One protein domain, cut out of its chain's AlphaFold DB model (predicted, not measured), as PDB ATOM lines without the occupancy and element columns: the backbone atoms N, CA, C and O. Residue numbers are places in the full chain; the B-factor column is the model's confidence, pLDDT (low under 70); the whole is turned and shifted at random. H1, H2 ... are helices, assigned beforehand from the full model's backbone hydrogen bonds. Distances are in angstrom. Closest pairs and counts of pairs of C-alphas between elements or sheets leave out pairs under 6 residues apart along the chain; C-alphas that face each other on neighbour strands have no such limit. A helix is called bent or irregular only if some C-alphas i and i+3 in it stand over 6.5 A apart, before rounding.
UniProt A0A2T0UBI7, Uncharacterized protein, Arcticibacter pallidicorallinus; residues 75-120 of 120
ATOM      1  N   PRO A  75     -66.249 -20.548  11.348       76.44
ATOM      2  CA  PRO A  75     -65.994 -20.296   9.929       76.44
ATOM      3  C   PRO A  75     -65.013 -19.134   9.694       76.44
ATOM      4  O   PRO A  75     -64.198 -19.190   8.776       76.44
ATOM      5  N   VAL A  76     -65.015 -18.120  10.568       77.75
ATOM      6  CA  VAL A  76     -64.088 -16.974  10.495       77.75
ATOM      7  C   VAL A  76     -62.626 -17.417  10.594       77.75
ATOM      8  O   VAL A  76     -61.789 -16.946   9.831       77.75
ATOM      9  N   PHE A  77     -62.322 -18.369  11.481       74.69
ATOM     10  CA  PHE A  77     -60.972 -18.909  11.618       74.69
ATOM     11  C   PHE A  77     -60.556 -19.660  10.354       74.69
ATOM     12  O   PHE A  77     -59.412 -19.565   9.925       74.69
ATOM     13  N   THR A  78     -61.487 -20.379   9.724       76.69
ATOM     14  CA  THR A  78     -61.174 -21.113   8.494       76.69
ATOM     15  C   THR A  78     -60.901 -20.198   7.308       76.69
ATOM     16  O   THR A  78     -59.980 -20.480   6.553       76.69
ATOM     17  N   VAL A  79     -61.609 -19.069   7.201       79.25
ATOM     18  CA  VAL A  79     -61.319 -18.046   6.183       79.25
ATOM     19  C   VAL A  79     -59.951 -17.417   6.431       79.25
ATOM     20  O   VAL A  79     -59.134 -17.375   5.518       79.25
ATOM     21  N   TYR A  80     -59.661 -17.016   7.671       79.94
ATOM     22  CA  TYR A  80     -58.353 -16.466   8.029       79.94
ATOM     23  C   TYR A  80     -57.216 -17.461   7.742       79.94
ATOM     24  O   TYR A  80     -56.209 -17.112   7.130       79.94
ATOM     25  N   SER A  81     -57.394 -18.730   8.120       78.44
ATOM     26  CA  SER A  81     -56.404 -19.786   7.892       78.44
ATOM     27  C   SER A  81     -56.148 -20.070   6.410       78.44
ATOM     28  O   SER A  81     -55.039 -20.474   6.070       78.44
ATOM     29  N   GLU A  82     -57.159 -19.942   5.548       78.38
ATOM     30  CA  GLU A  82     -57.048 -20.251   4.117       78.38
ATOM     31  C   GLU A  82     -56.586 -19.036   3.289       78.38
ATOM     32  O   GLU A  82     -55.877 -19.220   2.300       78.38
ATOM     33  N   CYS A  83     -56.956 -17.812   3.681       78.19
ATOM     34  CA  CYS A  83     -56.721 -16.598   2.891       78.19
ATOM     35  C   CYS A  83     -55.589 -15.715   3.431       78.19
ATOM     36  O   CYS A  83     -54.773 -15.221   2.652       78.19
ATOM     37  N   ASP A  84     -55.530 -15.519   4.746       80.69
ATOM     38  CA  ASP A  84     -54.721 -14.455   5.353       80.69
ATOM     39  C   ASP A  84     -53.464 -15.000   6.040       80.69
ATOM     40  O   ASP A  84     -52.422 -14.340   6.069       80.69
ATOM     41  N   PHE A  85     -53.518 -16.249   6.517       82.44
ATOM     42  CA  PHE A  85     -52.423 -16.882   7.246       82.44
ATOM     43  C   PHE A  85     -51.118 -16.913   6.449       82.44
ATOM     44  O   PHE A  85     -50.062 -16.636   7.006       82.44
ATOM     45  N   GLU A  86     -51.155 -17.217   5.148       81.06
ATOM     46  CA  GLU A  86     -49.932 -17.263   4.339       81.06
ATOM     47  C   GLU A  86     -49.277 -15.878   4.212       81.06
ATOM     48  O   GLU A  86     -48.050 -15.756   4.284       81.06
ATOM     49  N   TYR A  87     -50.088 -14.833   4.039       83.25
ATOM     50  CA  TYR A  87     -49.610 -13.461   3.919       83.25
ATOM     51  C   TYR A  87     -48.974 -12.983   5.228       83.25
ATOM     52  O   TYR A  87     -47.835 -12.508   5.229       83.25
ATOM     53  N   GLU A  88     -49.660 -13.190   6.351       84.81
ATOM     54  CA  GLU A  88     -49.136 -12.831   7.668       84.81
ATOM     55  C   GLU A  88     -47.905 -13.669   8.030       84.81
ATOM     56  O   GLU A  88     -46.889 -13.122   8.461       84.81
ATOM     57  N   PHE A  89     -47.918 -14.974   7.739       84.62
ATOM     58  CA  PHE A  89     -46.778 -15.864   7.957       84.62
ATOM     59  C   PHE A  89     -45.539 -15.426   7.171       84.62
ATOM     60  O   PHE A  89     -44.419 -15.498   7.679       84.62
ATOM     61  N   ARG A  90     -45.696 -14.919   5.942       83.62
ATOM     62  CA  ARG A  90     -44.584 -14.340   5.169       83.62
ATOM     63  C   ARG A  90     -44.030 -13.068   5.815       83.62
ATOM     64  O   ARG A  90     -42.823 -12.843   5.694       83.62
ATOM     65  N   GLY A  91     -44.851 -12.305   6.533       88.31
ATOM     66  CA  GLY A  91     -44.451 -11.112   7.284       88.31
ATOM     67  C   GLY A  91     -43.649 -11.388   8.563       88.31
ATOM     68  O   GLY A  91     -42.916 -10.508   9.008       88.31
ATOM     69  N   LEU A  92     -43.724 -12.601   9.126       87.94
ATOM     70  CA  LEU A  92     -43.034 -12.945  10.378       87.94
ATOM     71  C   LEU A  92     -41.504 -12.866  10.268       87.94
ATOM     72  O   LEU A  92     -40.899 -13.139   9.217       87.94
ATOM     73  N   ALA A  93     -40.859 -12.575  11.399       91.06
ATOM     74  CA  ALA A  93     -39.408 -12.584  11.491       91.06
ATOM     75  C   ALA A  93     -38.857 -14.000  11.247       91.06
ATOM     76  O   ALA A  93     -39.476 -15.012  11.586       91.06
ATOM     77  N   ALA A  94     -37.645 -14.095  10.691       89.88
ATOM     78  CA  ALA A  94     -37.031 -15.387  10.364       89.88
ATOM     79  C   ALA A  94     -36.945 -16.334  11.579       89.88
ATOM     80  O   ALA A  94     -37.154 -17.536  11.441       89.88
ATOM     81  N   ARG A  95     -36.696 -15.791  12.777       89.19
ATOM     82  CA  ARG A  95     -36.647 -16.569  14.024       89.19
ATOM     83  C   ARG A  95     -37.995 -17.192  14.383       89.19
ATOM     84  O   ARG A  95     -38.036 -18.346  14.788       89.19
ATOM     85  N   GLU A  96     -39.085 -16.452  14.210       89.25
ATOM     86  CA  GLU A  96     -40.438 -16.925  14.526       89.25
ATOM     87  C   GLU A  96     -40.861 -18.031  13.560       89.25
ATOM     88  O   GLU A  96     -41.356 -19.069  13.987       89.25
ATOM     89  N   LYS A  97     -40.549 -17.869  12.269       87.00
ATOM     90  CA  LYS A  97     -40.758 -18.915  11.256       87.00
ATOM     91  C   LYS A  97     -40.034 -20.206  11.628       87.00
ATOM     92  O   LYS A  97     -40.638 -21.275  11.595       87.00
ATOM     93  N   VAL A  98     -38.759 -20.114  12.016       89.56
ATOM     94  CA  VAL A  98     -37.969 -21.277  12.450       89.56
ATOM     95  C   VAL A  98     -38.587 -21.938  13.680       89.56
ATOM     96  O   VAL A  98     -38.694 -23.162  13.703       89.56
ATOM     97  N   MET A  99     -39.041 -21.162  14.671       90.25
ATOM     98  CA  MET A  99     -39.712 -21.715  15.854       90.25
ATOM     99  C   MET A  99     -41.008 -22.447  15.500       90.25
ATOM    100  O   MET A  99     -41.242 -23.532  16.025       90.25
ATOM    101  N   ILE A 100     -41.818 -21.907  14.583       87.94
ATOM    102  CA  ILE A 100     -43.056 -22.558  14.133       87.94
ATOM    103  C   ILE A 100     -42.737 -23.883  13.431       87.94
ATOM    104  O   ILE A 100     -43.286 -24.919  13.806       87.94
ATOM    105  N   TYR A 101     -41.809 -23.887  12.468       85.31
ATOM    106  CA  TYR A 101     -41.425 -25.113  11.761       85.31
ATOM    107  C   TYR A 101     -40.821 -26.167  12.694       85.31
ATOM    108  O   TYR A 101     -41.190 -27.340  12.621       85.31
ATOM    109  N   LEU A 102     -39.922 -25.755  13.590       88.88
ATOM    110  CA  LEU A 102     -39.301 -26.657  14.553       88.88
ATOM    111  C   LEU A 102     -40.332 -27.206  15.545       88.88
ATOM    112  O   LEU A 102     -40.312 -28.397  15.843       88.88
ATOM    113  N   GLY A 103     -41.266 -26.371  16.006       90.62
ATOM    114  CA  GLY A 103     -42.368 -26.780  16.874       90.62
ATOM    115  C   GLY A 103     -43.258 -27.834  16.220       90.62
ATOM    116  O   GLY A 103     -43.506 -28.877  16.822       90.62
ATOM    117  N   PHE A 104     -43.669 -27.621  14.965       83.62
ATOM    118  CA  PHE A 104     -44.430 -28.621  14.207       83.62
ATOM    119  C   PHE A 104     -43.662 -29.936  14.042       83.62
ATOM    120  O   PHE A 104     -44.235 -31.007  14.241       83.62
ATOM    121  N   TYR A 105     -42.367 -29.867  13.725       81.75
ATOM    122  CA  TYR A 105     -41.531 -31.059  13.603       81.75
ATOM    123  C   TYR A 105     -41.428 -31.832  14.926       81.75
ATOM    124  O   TYR A 105     -41.620 -33.045  14.950       81.75
ATOM    125  N   LEU A 106     -41.180 -31.135  16.038       88.81
ATOM    126  CA  LEU A 106     -41.103 -31.746  17.364       88.81
ATOM    127  C   LEU A 106     -42.440 -32.355  17.795       88.81
ATOM    128  O   LEU A 106     -42.447 -33.410  18.418       88.81
ATOM    129  N   LEU A 107     -43.566 -31.736  17.434       85.50
ATOM    130  CA  LEU A 107     -44.898 -32.259  17.735       85.50
ATOM    131  C   LEU A 107     -45.190 -33.541  16.941       85.50
ATOM    132  O   LEU A 107     -45.709 -34.503  17.507       85.50
ATOM    133  N   LEU A 108     -44.787 -33.601  15.667       76.88
ATOM    134  CA  LEU A 108     -44.850 -34.832  14.868       76.88
ATOM    135  C   LEU A 108     -43.946 -35.929  15.443       76.88
ATOM    136  O   LEU A 108     -44.377 -37.075  15.562       76.88
ATOM    137  N   LEU A 109     -42.720 -35.580  15.842       79.31
ATOM    138  CA  LEU A 109     -41.787 -36.515  16.470       79.31
ATOM    139  C   LEU A 109     -42.337 -37.045  17.801       79.31
ATOM    140  O   LEU A 109     -42.287 -38.246  18.050       79.31
ATOM    141  N   ALA A 110     -42.903 -36.172  18.636       83.31
ATOM    142  CA  ALA A 110     -43.537 -36.557  19.889       83.31
ATOM    143  C   ALA A 110     -44.735 -37.483  19.644       83.31
ATOM    144  O   ALA A 110     -44.840 -38.517  20.294       83.31
ATOM    145  N   GLY A 111     -45.593 -37.166  18.668       80.62
ATOM    146  CA  GLY A 111     -46.688 -38.041  18.250       80.62
ATOM    147  C   GLY A 111     -46.187 -39.424  17.828       80.62
ATOM    148  O   GLY A 111     -46.701 -40.429  18.310       80.62
ATOM    149  N   PHE A 112     -45.130 -39.484  17.013       74.50
ATOM    150  CA  PHE A 112     -44.504 -40.743  16.608       74.50
ATOM    151  C   PHE A 112     -44.000 -41.557  17.813       74.50
ATOM    152  O   PHE A 112     -44.355 -42.728  17.955       74.50
ATOM    153  N   VAL A 113     -43.252 -40.934  18.729       82.12
ATOM    154  CA  VAL A 113     -42.752 -41.598  19.947       82.12
ATOM    155  C   VAL A 113     -43.898 -42.099  20.828       82.12
ATOM    156  O   VAL A 113     -43.854 -43.239  21.275       82.12
ATOM    157  N   MET A 114     -44.944 -41.296  21.038       80.44
ATOM    158  CA  MET A 114     -46.112 -41.695  21.836       80.44
ATOM    159  C   MET A 114     -46.843 -42.886  21.213       80.44
ATOM    160  O   MET A 114     -47.267 -43.789  21.930       80.44
ATOM    161  N   THR A 115     -46.964 -42.918  19.883       72.25
ATOM    162  CA  THR A 115     -47.575 -44.061  19.193       72.25
ATOM    163  C   THR A 115     -46.725 -45.317  19.308       72.25
ATOM    164  O   THR A 115     -47.285 -46.365  19.583       72.25
ATOM    165  N   LEU A 116     -45.394 -45.227  19.192       69.94
ATOM    166  CA  LEU A 116     -44.496 -46.361  19.440       69.94
ATOM    167  C   LEU A 116     -44.543 -46.835  20.896       69.94
ATOM    168  O   LEU A 116     -44.526 -48.035  21.144       69.94
ATOM    169  N   MET A 117     -44.629 -45.909  21.853       75.06
ATOM    170  CA  MET A 117     -44.746 -46.239  23.273       75.06
ATOM    171  C   MET A 117     -46.053 -46.975  23.582       75.06
ATOM    172  O   MET A 117     -46.052 -47.858  24.424       75.06
ATOM    173  N   ALA A 118     -47.147 -46.660  22.886       72.25
ATOM    174  CA  ALA A 118     -48.412 -47.381  23.028       72.25
ATOM    175  C   ALA A 118     -48.377 -48.822  22.471       72.25
ATOM    176  O   ALA A 118     -49.351 -49.553  22.643       72.25
ATOM    177  N   LEU A 119     -47.299 -49.214  21.778       64.38
ATOM    178  CA  LEU A 119     -47.093 -50.552  21.207       64.38
ATOM    179  C   LEU A 119     -46.123 -51.428  22.010       64.38
ATOM    180  O   LEU A 119     -45.980 -52.604  21.678       64.38
ATOM    181  N   LEU A 120     -45.446 -50.851  23.008       62.66
ATOM    182  CA  LEU A 120     -44.602 -51.549  23.983       62.66
ATOM    183  C   LEU A 120     -45.437 -51.978  25.191       62.66
ATOM    184  O   LEU A 120     -45.184 -53.098  25.684       62.66
TER     185      LEU A 120
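Overview. This is residues 75 to 120 of the 120 residues of an uncharacterized protein of Arcticibacter pallidicorallinus (UniProt A0A2T0UBI7). Two helices meet near their ends at a tight link and make an open V, with the long helix H2 as one arm and the shorter, kinked H1 as the other. Nothing fills the space between the arms, and most of H2, with the tail after it, sticks out free in residues 101 to 120. The printed part has 46 residues with two named helices, H1 then H2, and no named strand; its class is all helix. It is extended, with a radius of gyration of the C-alphas of 15.1 A, and flat, spanning 43 by 29 by 8 A.

Arrangement. Begin with H2, residues 94 to 117, the longest helix by residues. Go back from it across the tight link, residues 92 to 93, and you reach H1, residues 75 to 91. The two helices are close but not clearly touching, with 1 pair of C-alphas within 8 A. Look for that closest pair at Phe 89 and Lys 97, whose C-alphas are 7.5 A apart. The centres of the helices are 21.0 A apart. Their lines stand at a steep tilt of 56 degrees, opposite ways, with the line of H1 a rough one. In H2 each O i to N i+4 pair is within hydrogen-bond range; in H1 10 of 13 are.

Along the chain. Find C-alpha 94 at (-37.031, -15.387, 10.364); from there H2 runs 34.3 A to C-alpha 117 at (-44.746, -46.239, 23.273). For H1, start at C-alpha 75 at (-65.994, -20.296, 9.929) and go 23.6 A to C-alpha 91. Near residue 84 H1 has a kink of 53 degrees. It is irregular, but only just: C-alphas 83 and 86 are 7.0 A apart.

Size, cuts and confidence. The two C-alphas farthest apart, those of Gly 91 and Leu 120, are 43.7 A apart. The printed part has no cut, and it ends at residue 120, the chain's last residue. Residues 90 to 96, of which 94 to 96 belong to H2, stand free, as do residues 101 to 120, of which 101 to 117 belong to H2. The mean pLDDT of the printed part is 81.5; look for values under 70 at residue 116 and residues 119 to 120.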